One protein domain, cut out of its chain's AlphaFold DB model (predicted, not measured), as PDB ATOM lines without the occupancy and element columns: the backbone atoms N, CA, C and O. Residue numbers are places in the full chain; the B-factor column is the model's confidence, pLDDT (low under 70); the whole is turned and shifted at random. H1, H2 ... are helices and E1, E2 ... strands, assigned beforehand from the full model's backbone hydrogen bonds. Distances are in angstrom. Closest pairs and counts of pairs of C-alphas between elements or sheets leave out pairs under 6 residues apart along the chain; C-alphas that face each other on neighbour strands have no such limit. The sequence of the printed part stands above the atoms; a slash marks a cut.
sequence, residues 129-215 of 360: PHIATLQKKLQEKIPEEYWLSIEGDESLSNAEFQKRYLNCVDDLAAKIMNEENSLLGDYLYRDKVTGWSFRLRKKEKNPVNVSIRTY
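Overview. This is residues 129 to 215 of the 360 residues of an uncharacterized protein of Faecalibacterium prausnitzii (UniProt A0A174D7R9). A small three-stranded sheet has helices H1 and H3 over one face and no named helix over the other, while H2 sits beyond the sheet and packs on H1. After E3 a tail, residues 203 to 215, folds back to pair briefly with the end of E1. The 87 printed residues hold H1, E1, H2, H3, E2 and E3 along the chain, mixed helices and strands; the sheet's order is E1, E3, E2, all antiparallel. The whole is compact, with a radius of gyration of the C-alphas of 12.4 A and spans of 36 by 25 by 22 A.

Along the chain. Find C-alpha 146 at (55.997, 42.086, 1.851); from there E1 runs 23.0 A to residue 153. E3 is residues 197 to 202, 16.4 A, ending at (58.831, 40.921, -1.500), and E2 is residues 186 to 190, 13.6 A. H1, residues 129 to 139, starts at (34.457, 46.713, 3.006) and spans 15.2 A; H2 is residues 158 to 166, 10.2 A, and H3 residues 169 to 176, 10.3 A.

Arrangement. Look at inner strand E3: N 149 and O 199 of E1 and E3 are 2.9 A apart, and N 198 and O 189 of the hairpin E2 and E3 2.8 A. E1, H2 H3, E2 form a split strand-helix-strand unit, two strands running the same way with E3 between them, its crossover left-handed. H1 is over E1, at a height over the sheet of 9.6 A. On the same face H3 stands up from the sheet, only just, at 43 degrees; its Ile 176 and Tyr 189 of E2 have the closest C-alphas, 5.1 A. H2 touches H1, closest at the C-alphas of Leu 134 and Leu 166, 5.8 A, at a shallow tilt of 4 degrees, the same way. H1 touches H3, closest at the C-alphas of Leu 138 and Ala 173, 6.3 A. In H1, H2 and H3 every O i to N i+4 pair is within hydrogen-bond range.

Size, cuts and confidence. The C-alphas farthest apart, of Ala 159 and Glu 204, are 36.3 A apart. The printed part has no cut, and no link is long. Confidence is under 70 at residue 129 and residues 206 to 212.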
ATOM      1  N   PRO A 129      33.681  46.123   1.916       62.75
ATOM      2  CA  PRO A 129      34.457  46.713   3.006       62.75
ATOM      3  C   PRO A 129      35.248  45.651   3.776       62.75
ATOM      4  O   PRO A 129      36.310  45.942   4.327       62.75
ATOM      5  N   HIS A 130      34.774  44.401   3.793       72.69
ATOM      6  CA  HIS A 130      35.433  43.311   4.499       72.69
ATOM      7  C   HIS A 130      36.704  42.824   3.806       72.69
ATOM      8  O   HIS A 130      37.624  42.443   4.522       72.69
ATOM      9  N   ILE A 131      36.817  42.895   2.473       79.00
ATOM     10  CA  ILE A 131      38.068  42.566   1.763       79.00
ATOM     11  C   ILE A 131      39.139  43.607   2.081       79.00
ATOM     12  O   ILE A 131      40.243  43.242   2.480       79.00
ATOM     13  N   ALA A 132      38.813  44.900   1.971       77.69
ATOM     14  CA  ALA A 132      39.741  45.976   2.322       77.69
ATOM     15  C   ALA A 132      40.130  45.918   3.810       77.69
ATOM     16  O   ALA A 132      41.308  46.014   4.158       77.69
ATOM     17  N   THR A 133      39.155  45.670   4.692       82.69
ATOM     18  CA  THR A 133      39.408  45.473   6.126       82.69
ATOM     19  C   THR A 133      40.303  44.260   6.372       82.69
ATOM     20  O   THR A 133      41.231  44.340   7.173       82.69
ATOM     21  N   LEU A 134      40.050  43.140   5.691       89.00
ATOM     22  CA  LEU A 134      40.866  41.936   5.793       89.00
ATOM     23  C   LEU A 134      42.292  42.209   5.321       89.00
ATOM     24  O   LEU A 134      43.229  41.855   6.028       89.00
ATOM     25  N   GLN A 135      42.460  42.871   4.174       89.19
ATOM     26  CA  GLN A 135      43.768  43.232   3.642       89.19
ATOM     27  C   GLN A 135      44.536  44.106   4.627       89.19
ATOM     28  O   GLN A 135      45.685  43.798   4.913       89.19
ATOM     29  N   LYS A 136      43.900  45.134   5.203       89.12
ATOM     30  CA  LYS A 136      44.515  45.982   6.231       89.12
ATOM     31  C   LYS A 136      44.937  45.166   7.459       89.12
ATOM     32  O   LYS A 136      46.103  45.195   7.836       89.12
ATOM     33  N   LYS A 137      44.018  44.382   8.034       92.19
ATOM     34  CA  LYS A 137      44.281  43.562   9.231       92.19
ATOM     35  C   LYS A 137      45.358  42.496   9.005       92.19
ATOM     36  O   LYS A 137      46.128  42.210   9.914       92.19
ATOM     37  N   LEU A 138      45.399  41.884   7.822       93.56
ATOM     38  CA  LEU A 138      46.449  40.932   7.458       93.56
ATOM     39  C   LEU A 138      47.776  41.650   7.210       93.56
ATOM     40  O   LEU A 138      48.802  41.165   7.670       93.56
ATOM     41  N   GLN A 139      47.765  42.803   6.532       91.75
ATOM     42  CA  GLN A 139      48.967  43.591   6.254       91.75
ATOM     43  C   GLN A 139      49.667  44.043   7.547       91.75
ATOM     44  O   GLN A 139      50.890  44.073   7.580       91.75
ATOM     45  N   GLU A 140      48.910  44.324   8.614       93.31
ATOM     46  CA  GLU A 140      49.426  44.627   9.962       93.31
ATOM     47  C   GLU A 140      50.076  43.416  10.667       93.31
ATOM     48  O   GLU A 140      50.811  43.591  11.636       93.31
ATOM     49  N   LYS A 141      49.802  42.184  10.214       93.00
ATOM     50  CA  LYS A 141      50.293  40.931  10.825       93.00
ATOM     51  C   LYS A 141      51.417  40.254  10.048       93.00
ATOM     52  O   LYS A 141      52.002  39.297  10.553       93.00
ATOM     53  N   ILE A 142      51.691  40.702   8.829       91.25
ATOM     54  CA  ILE A 142      52.760  40.160   7.987       91.25
ATOM     55  C   ILE A 142      53.990  41.077   8.026       91.25
ATOM     56  O   ILE A 142      53.844  42.273   8.279       91.25
ATOM     57  N   PRO A 143      55.195  40.550   7.756       92.06
ATOM     58  CA  PRO A 143      56.410  41.354   7.774       92.06
ATOM     59  C   PRO A 143      56.372  42.513   6.762       92.06
ATOM     60  O   PRO A 143      55.847  42.379   5.651       92.06
ATOM     61  N   GLU A 144      56.934  43.661   7.151       91.25
ATOM     62  CA  GLU A 144      56.855  44.915   6.389       91.25
ATOM     63  C   GLU A 144      57.525  44.838   5.013       91.25
ATOM     64  O   GLU A 144      57.191  45.623   4.122       91.25
ATOM     65  N   GLU A 145      58.439  43.894   4.798       90.94
ATOM     66  CA  GLU A 145      59.111  43.667   3.522       90.94
ATOM     67  C   GLU A 145      58.214  43.017   2.453       90.94
ATOM     68  O   GLU A 145      58.651  42.866   1.307       90.94
ATOM     69  N   TYR A 146      56.961  42.674   2.783       90.88
ATOM     70  CA  TYR A 146      55.997  42.086   1.851       90.88
ATOM     71  C   TYR A 146      54.808  42.999   1.529       90.88
ATOM     72  O   TYR A 146      54.274  43.717   2.378       90.88
ATOM     73  N   TRP A 147      54.339  42.904   0.286       88.94
ATOM     74  CA  TRP A 147      52.999  43.320  -0.124       88.94
ATOM     75  C   TRP A 147      52.045  42.130  -0.104       88.94
ATOM     76  O   TRP A 147      52.347  41.102  -0.712       88.94
ATOM     77  N   LEU A 148      50.875  42.295   0.515       90.56
ATOM     78  CA  LEU A 148      49.763  41.358   0.375       90.56
ATOM     79  C   LEU A 148      48.925  41.688  -0.868       90.56
ATOM     80  O   LEU A 148      48.413  42.802  -0.999       90.56
ATOM     81  N   SER A 149      48.725  40.705  -1.749       88.69
ATOM     82  CA  SER A 149      47.610  40.687  -2.701       88.69
ATOM     83  C   SER A 149      46.592  39.620  -2.312       88.69
ATOM     84  O   SER A 149      46.946  38.517  -1.889       88.69
ATOM     85  N   ILE A 150      45.315  39.972  -2.444       89.25
ATOM     86  CA  ILE A 150      44.190  39.062  -2.256       89.25
ATOM     87  C   ILE A 150      43.457  38.968  -3.596       89.25
ATOM     88  O   ILE A 150      43.091  39.988  -4.181       89.25
ATOM     89  N   GLU A 151      43.294  37.747  -4.092       86.94
ATOM     90  CA  GLU A 151      42.725  37.420  -5.401       86.94
ATOM     91  C   GLU A 151      41.626  36.369  -5.206       86.94
ATOM     92  O   GLU A 151      41.801  35.424  -4.438       86.94
ATOM     93  N   GLY A 152      40.493  36.497  -5.891       82.06
ATOM     94  CA  GLY A 152      39.389  35.561  -5.709       82.06
ATOM     95  C   GLY A 152      38.112  35.963  -6.433       82.06
ATOM     96  O   GLY A 152      38.064  36.980  -7.126       82.06
ATOM     97  N   ASP A 153      37.099  35.120  -6.257       78.44
ATOM     98  CA  ASP A 153      35.732  35.357  -6.710       78.44
ATOM     99  C   ASP A 153      35.002  36.248  -5.693       78.44
ATOM    100  O   ASP A 153      34.730  35.830  -4.561       78.44
ATOM    101  N   GLU A 154      34.709  37.485  -6.100       74.62
ATOM    102  CA  GLU A 154      34.037  38.496  -5.272       74.62
ATOM    103  C   GLU A 154      32.530  38.248  -5.118       74.62
ATOM    104  O   GLU A 154      31.862  38.949  -4.358       74.62
ATOM    105  N   SER A 155      31.984  37.216  -5.768       72.81
ATOM    106  CA  SER A 155      30.589  36.818  -5.586       72.81
ATOM    107  C   SER A 155      30.314  36.136  -4.239       72.81
ATOM    108  O   SER A 155      29.146  35.943  -3.900       72.81
ATOM    109  N   LEU A 156      31.341  35.770  -3.456       78.69
ATOM    110  CA  LEU A 156      31.178  35.092  -2.163       78.69
ATOM    111  C   LEU A 156      30.240  35.878  -1.223       78.69
ATOM    112  O   LEU A 156      30.323  37.103  -1.111       78.69
ATOM    113  N   SER A 157      29.354  35.168  -0.515       77.12
ATOM    114  CA  SER A 157      28.425  35.812   0.423       77.12
ATOM    115  C   SER A 157      29.164  36.527   1.559       77.12
ATOM    116  O   SER A 157      30.194  36.053   2.054       77.12
ATOM    117  N   ASN A 158      28.596  37.639   2.031       78.62
ATOM    118  CA  ASN A 158      29.157  38.400   3.148       78.62
ATOM    119  C   ASN A 158      29.353  37.554   4.419       78.62
ATOM    120  O   ASN A 158      30.400  37.618   5.066       78.62
ATOM    121  N   ALA A 159      28.362  36.728   4.763       80.38
ATOM    122  CA  ALA A 159      28.401  35.893   5.960       80.38
ATOM    123  C   ALA A 159      29.540  34.863   5.906       80.38
ATOM    124  O   ALA A 159      30.287  34.713   6.876       80.38
ATOM    125  N   GLU A 160      29.714  34.191   4.763       83.00
ATOM    126  CA  GLU A 160      30.792  33.217   4.585       83.00
ATOM    127  C   GLU A 160      32.164  33.904   4.583       83.00
ATOM    128  O   GLU A 160      33.078  33.436   5.261       83.00
ATOM    129  N   PHE A 161      32.308  35.055   3.909       85.50
ATOM    130  CA  PHE A 161      33.563  35.814   3.902       85.50
ATOM    131  C   PHE A 161      33.991  36.225   5.319       85.50
ATOM    132  O   PHE A 161      35.146  36.029   5.716       85.50
ATOM    133  N   GLN A 162      33.058  36.762   6.112       85.81
ATOM    134  CA  GLN A 162      33.335  37.151   7.494       85.81
ATOM    135  C   GLN A 162      33.733  35.949   8.350       85.81
ATOM    136  O   GLN A 162      34.779  35.976   9.000       85.81
ATOM    137  N   LYS A 163      32.921  34.886   8.328       89.12
ATOM    138  CA  LYS A 163      33.144  33.671   9.118       89.12
ATOM    139  C   LYS A 163      34.499  33.039   8.819       89.12
ATOM    140  O   LYS A 163      35.170  32.581   9.737       89.12
ATOM    141  N   ARG A 164      34.879  32.994   7.545       89.06
ATOM    142  CA  ARG A 164      36.024  32.223   7.071       89.06
ATOM    143  C   ARG A 164      37.347  32.976   7.121       89.06
ATOM    144  O   ARG A 164      38.381  32.355   7.360       89.06
ATOM    145  N   TYR A 165      37.319  34.288   6.900       91.00
ATOM    146  CA  TYR A 165      38.536  35.095   6.826       91.00
ATOM    147  C   TYR A 165      38.578  36.187   7.885       91.00
ATOM    148  O   TYR A 165      39.531  36.258   8.657       91.00
ATOM    149  N   LEU A 166      37.551  37.038   7.949       88.19
ATOM    150  CA  LEU A 166      37.606  38.242   8.782       88.19
ATOM    151  C   LEU A 166      37.583  37.942  10.287       88.19
ATOM    152  O   LEU A 166      38.162  38.698  11.066       88.19
ATOM    153  N   ASN A 167      36.940  36.846  10.686       90.44
ATOM    154  CA  ASN A 167      36.879  36.391  12.076       90.44
ATOM    155  C   ASN A 167      38.054  35.471  12.455       90.44
ATOM    156  O   ASN A 167      38.213  35.147  13.627       90.44
ATOM    157  N   CYS A 168      38.892  35.084  11.487       91.81
ATOM    158  CA  CYS A 168      40.002  34.140  11.658       91.81
ATOM    159  C   CYS A 168      41.323  34.714  11.111       91.81
ATOM    160  O   CYS A 168      42.124  33.989  10.523       91.81
ATOM    161  N   VAL A 169      41.543  36.027  11.261       93.69
ATOM    162  CA  VAL A 169      42.687  36.735  10.650       93.69
ATOM    163  C   VAL A 169      44.028  36.162  11.106       93.69
ATOM    164  O   VAL A 169      44.923  36.000  10.282       93.69
ATOM    165  N   ASP A 170      44.171  35.845  12.395       93.50
ATOM    166  CA  ASP A 170      45.410  35.285  12.951       93.50
ATOM    167  C   ASP A 170      45.741  33.916  12.349       93.50
ATOM    168  O   ASP A 170      46.837  33.710  11.824       93.50
ATOM    169  N   ASP A 171      44.760  33.012  12.330       94.19
ATOM    170  CA  ASP A 171      44.908  31.687  11.725       94.19
ATOM    171  C   ASP A 171      45.213  31.784  10.228       94.19
ATOM    172  O   ASP A 171      46.003  31.009   9.687       94.19
ATOM    173  N   LEU A 172      44.584  32.737   9.537       94.88
ATOM    174  CA  LEU A 172      44.817  32.973   8.121       94.88
ATOM    175  C   LEU A 172      46.231  33.508   7.865       94.88
ATOM    176  O   LEU A 172      46.900  33.003   6.968       94.88
ATOM    177  N   ALA A 173      46.720  34.460   8.662       94.81
ATOM    178  CA  ALA A 173      48.090  34.963   8.560       94.81
ATOM    179  C   ALA A 173      49.116  33.836   8.765       94.81
ATOM    180  O   ALA A 173      50.052  33.702   7.973       94.81
ATOM    181  N   ALA A 174      48.895  32.971   9.762       94.06
ATOM    182  CA  ALA A 174      49.738  31.805  10.015       94.06
ATOM    183  C   ALA A 174      49.720  30.801   8.848       94.06
ATOM    184  O   ALA A 174      50.764  30.273   8.470       94.06
ATOM    185  N   LYS A 175      48.552  30.567   8.232       94.50
ATOM    186  CA  LYS A 175      48.443  29.733   7.023       94.50
ATOM    187  C   LYS A 175      49.209  30.340   5.853       94.50
ATOM    188  O   LYS A 175      49.951  29.620   5.196       94.50
ATOM    189  N   ILE A 176      49.060  31.642   5.602       94.50
ATOM    190  CA  ILE A 176      49.743  32.333   4.497       94.50
ATOM    191  C   ILE A 176      51.262  32.197   4.626       94.50
ATOM    192  O   ILE A 176      51.920  31.841   3.654       94.50
ATOM    193  N   MET A 177      51.802  32.435   5.822       93.38
ATOM    194  CA  MET A 177      53.244  32.414   6.097       93.38
ATOM    195  C   MET A 177      53.803  31.018   6.412       93.38
ATOM    196  O   MET A 177      54.940  30.896   6.859       93.38
ATOM    197  N   ASN A 178      53.024  29.956   6.197       93.31
ATOM    198  CA  ASN A 178      53.511  28.591   6.354       93.31
ATOM    199  C   ASN A 178      54.586  28.282   5.291       93.31
ATOM    200  O   ASN A 178      54.431  28.649   4.125       93.31
ATOM    201  N   GLU A 179      55.654  27.583   5.681       89.19
ATOM    202  CA  GLU A 179      56.753  27.199   4.783       89.19
ATOM    203  C   GLU A 179      56.283  26.393   3.563       89.19
ATOM    204  O   GLU A 179      56.830  26.568   2.477       89.19
ATOM    205  N   GLU A 180      55.224  25.585   3.692       92.38
ATOM    206  CA  GLU A 180      54.624  24.838   2.574       92.38
ATOM    207  C   GLU A 180      54.084  25.753   1.462       92.38
ATOM    208  O   GLU A 180      53.980  25.338   0.307       92.38
ATOM    209  N   ASN A 181      53.755  27.001   1.800       91.69
ATOM    210  CA  ASN A 181      53.271  28.012   0.864       91.69
ATOM    211  C   ASN A 181      54.399  28.916   0.344       91.69
ATOM    212  O   ASN A 181      54.129  29.825  -0.445       91.69
ATOM    213  N   SER A 182      55.649  28.705   0.776       91.00
ATOM    214  CA  SER A 182      56.790  29.513   0.351       91.00
ATOM    215  C   SER A 182      57.306  29.081  -1.021       91.00
ATOM    216  O   SER A 182      57.592  27.909  -1.266       91.00
ATOM    217  N   LEU A 183      57.485  30.046  -1.923       82.31
ATOM    218  CA  LEU A 183      58.087  29.821  -3.233       82.31
ATOM    219  C   LEU A 183      59.020  30.978  -3.589       82.31
ATOM    220  O   LEU A 183      58.589  32.119  -3.725       82.31
ATOM    221  N   LEU A 184      60.313  30.683  -3.768       81.88
ATOM    222  CA  LEU A 184      61.344  31.654  -4.183       81.88
ATOM    223  C   LEU A 184      61.439  32.913  -3.289       81.88
ATOM    224  O   LEU A 184      61.907  33.975  -3.719       81.88
ATOM    225  N   GLY A 185      61.055  32.769  -2.018       80.44
ATOM    226  CA  GLY A 185      61.049  33.844  -1.030       80.44
ATOM    227  C   GLY A 185      59.784  34.703  -1.025       80.44
ATOM    228  O   GLY A 185      59.776  35.684  -0.294       80.44
ATOM    229  N   ASP A 186      58.762  34.346  -1.800       88.94
ATOM    230  CA  ASP A 186      57.388  34.847  -1.695       88.94
ATOM    231  C   ASP A 186      56.501  33.775  -1.027       88.94
ATOM    232  O   ASP A 186      56.942  32.637  -0.836       88.94
ATOM    233  N   TYR A 187      55.253  34.113  -0.691       93.50
ATOM    234  CA  TYR A 187      54.264  33.150  -0.184       93.50
ATOM    235  C   TYR A 187      52.996  33.158  -1.034       93.50
ATOM    236  O   TYR A 187      52.540  34.221  -1.458       93.50
ATOM    237  N   LEU A 188      52.400  31.986  -1.252       92.50
ATOM    238  CA  LEU A 188      51.110  31.831  -1.917       92.50
ATOM    239  C   LEU A 188      50.261  30.785  -1.198       92.50
ATOM    240  O   LEU A 188      50.486  29.586  -1.338       92.50
ATOM    241  N   TYR A 189      49.232  31.244  -0.496       94.12
ATOM    242  CA  TYR A 189      48.212  30.375   0.078       94.12
ATOM    243  C   TYR A 189      46.934  30.438  -0.755       94.12
ATOM    244  O   TYR A 189      46.446  31.524  -1.064       94.12
ATOM    245  N   ARG A 190      46.372  29.273  -1.093       92.56
ATOM    246  CA  ARG A 190      45.088  29.161  -1.793       92.56
ATOM    247  C   ARG A 190      44.100  28.342  -0.976       92.56
ATOM    248  O   ARG A 190      44.344  27.172  -0.680       92.56
ATOM    249  N   ASP A 191      42.964  28.946  -0.655       91.50
ATOM    250  CA  ASP A 191      41.853  28.246  -0.032       91.50
ATOM    251  C   ASP A 191      41.192  27.321  -1.061       91.50
ATOM    252  O   ASP A 191      40.686  27.755  -2.098       91.50
ATOM    253  N   LYS A 192      41.207  26.017  -0.779       88.38
ATOM    254  CA  LYS A 192      40.714  24.985  -1.699       88.38
ATOM    255  C   LYS A 192      39.195  24.973  -1.858       88.38
ATOM    256  O   LYS A 192      38.722  24.398  -2.830       88.38
ATOM    257  N   VAL A 193      38.436  25.548  -0.925       87.44
ATOM    258  CA  VAL A 193      36.964  25.507  -0.992       87.44
ATOM    259  C   VAL A 193      36.420  26.704  -1.757       87.44
ATOM    260  O   VAL A 193      35.501  26.556  -2.549       87.44
ATOM    261  N   THR A 194      36.976  27.888  -1.519       85.69
ATOM    262  CA  THR A 194      36.494  29.145  -2.111       85.69
ATOM    263  C   THR A 194      37.314  29.577  -3.324       85.69
ATOM    264  O   THR A 194      36.906  30.473  -4.053       85.69
ATOM    265  N   GLY A 195      38.504  29.003  -3.515       86.50
ATOM    266  CA  GLY A 195      39.437  29.379  -4.573       86.50
ATOM    267  C   GLY A 195      40.218  30.671  -4.313       86.50
ATOM    268  O   GLY A 195      41.115  30.972  -5.108       86.50
ATOM    269  N   TRP A 196      39.929  31.393  -3.222       89.75
ATOM    270  CA  TRP A 196      40.614  32.635  -2.851       89.75
ATOM    271  C   TRP A 196      42.099  32.393  -2.596       89.75
ATOM    272  O   TRP A 196      42.498  31.397  -1.993       89.75
ATOM    273  N   SER A 197      42.918  33.319  -3.072       91.00
ATOM    274  CA  SER A 197      44.372  33.257  -3.037       91.00
ATOM    275  C   SER A 197      44.936  34.488  -2.339       91.00
ATOM    276  O   SER A 197      44.537  35.620  -2.605       91.00
ATOM    277  N   PHE A 198      45.894  34.251  -1.455       93.12
ATOM    278  CA  PHE A 198      46.574  35.252  -0.647       93.12
ATOM    279  C   PHE A 198      48.057  35.149  -0.955       93.12
ATOM    280  O   PHE A 198      48.670  34.099  -0.737       93.12
ATOM    281  N   ARG A 199      48.632  36.219  -1.498       91.69
ATOM    282  CA  ARG A 199      50.016  36.214  -1.960       91.69
ATOM    283  C   ARG A 199      50.812  37.298  -1.262       91.69
ATOM    284  O   ARG A 199      50.420  38.460  -1.285       91.69
ATOM    285  N   LEU A 200      51.943  36.914  -0.681       92.25
ATOM    286  CA  LEU A 200      52.922  37.843  -0.132       92.25
ATOM    287  C   LEU A 200      54.081  37.951  -1.109       92.25
ATOM    288  O   LEU A 200      54.733  36.947  -1.389       92.25
ATOM    289  N   ARG A 201      54.342  39.154  -1.625       89.25
ATOM    290  CA  ARG A 201      55.477  39.412  -2.523       89.25
ATOM    291  C   ARG A 201      56.481  40.346  -1.884       89.25
ATOM    292  O   ARG A 201      56.087  41.392  -1.372       89.25
ATOM    293  N   LYS A 202      57.771  40.023  -1.978       88.62
ATOM    294  CA  LYS A 202      58.831  40.921  -1.500       88.62
ATOM    295  C   LYS A 202      58.814  42.250  -2.251       88.62
ATOM    296  O   LYS A 202      58.933  42.268  -3.480       88.62
ATOM    297  N   LYS A 203      58.734  43.354  -1.502       86.62
ATOM    298  CA  LYS A 203      58.672  44.727  -2.031       86.62
ATOM    299  C   LYS A 203      59.872  45.064  -2.915       86.62
ATOM    300  O   LYS A 203      59.705  45.639  -3.983       86.62
ATOM    301  N   GLU A 204      61.067  44.640  -2.510       83.69
ATOM    302  CA  GLU A 204      62.320  44.916  -3.230       83.69
ATOM    303  C   GLU A 204      62.371  44.284  -4.629       83.69
ATOM    304  O   GLU A 204      62.969  44.844  -5.543       83.69
ATOM    305  N   LYS A 205      61.743  43.113  -4.805       73.94
ATOM    306  CA  LYS A 205      61.741  42.379  -6.081       73.94
ATOM    307  C   LYS A 205      60.566  42.755  -6.979       73.94
ATOM    308  O   LYS A 205      60.649  42.591  -8.192       73.94
ATOM    309  N   ASN A 206      59.473  43.223  -6.384       67.31
ATOM    310  CA  ASN A 206      58.217  43.495  -7.067       67.31
ATOM    311  C   ASN A 206      57.712  44.892  -6.674       67.31
ATOM    312  O   ASN A 206      56.888  45.009  -5.765       67.31
ATOM    313  N   PRO A 207      58.173  45.957  -7.357       64.56
ATOM    314  CA  PRO A 207      57.731  47.318  -7.056       64.56
ATOM    315  C   PRO A 207      56.263  47.561  -7.438       64.56
ATOM    316  O   PRO A 207      55.660  48.526  -6.978       64.56
ATOM    317  N   VAL A 208      55.678  46.686  -8.264       67.56
ATOM    318  CA  VAL A 208      54.283  46.753  -8.706       67.56
ATOM    319  C   VAL A 208      53.528  45.531  -8.195       67.56
ATOM    320  O   VAL A 208      53.934  44.390  -8.430       67.56
ATOM    321  N   ASN A 209      52.405  45.777  -7.524       66.12
ATOM    322  CA  ASN A 209      51.467  44.746  -7.102       66.12
ATOM    323  C   ASN A 209      50.241  44.761  -8.025       66.12
ATOM    324  O   ASN A 209      49.659  45.816  -8.264       66.12
ATOM    325  N   VAL A 210      49.862  43.596  -8.547       67.19
ATOM    326  CA  VAL A 210      48.704  43.417  -9.432       67.19
ATOM    327  C   VAL A 210      47.844  42.312  -8.845       67.19
ATOM    328  O   VAL A 210      48.357  41.231  -8.556       67.19
ATOM    329  N   SER A 211      46.547  42.576  -8.713       65.06
ATOM    330  CA  SER A 211      45.533  41.585  -8.354       65.06
ATOM    331  C   SER A 211      44.509  41.469  -9.473       65.06
ATOM    332  O   SER A 211      44.040  42.489  -9.976       65.06
ATOM    333  N   ILE A 212      44.141  40.240  -9.828       69.75
ATOM    334  CA  ILE A 212      43.035  39.960 -10.747       69.75
ATOM    335  C   ILE A 212      41.851  39.513  -9.904       69.75
ATOM    336  O   ILE A 212      41.995  38.668  -9.017       69.75
ATOM    337  N   ARG A 213      40.688  40.091 -10.184       70.88
ATOM    338  CA  ARG A 213      39.430  39.749  -9.532       70.88
ATOM    339  C   ARG A 213      38.386  39.476 -10.596       70.88
ATOM    340  O   ARG A 213      38.416  40.080 -11.668       70.88
ATOM    341  N   THR A 214      37.511  38.529 -10.307       73.75
ATOM    342  CA  THR A 214      36.388  38.167 -11.168       73.75
ATOM    343  C   THR A 214      35.101  38.439 -10.420       73.75
ATOM    344  O   THR A 214      34.986  38.085  -9.245       73.75
ATOM    345  N   TYR A 215      34.148  39.047 -11.117       79.06
ATOM    346  CA  TYR A 215      32.885  39.473 -10.546       79.06
ATOM    347  C   TYR A 215      31.741  39.101 -11.489       79.06
ATOM    348  O   TYR A 215      31.725  39.519 -12.648       79.06
TER     349      TYR A 215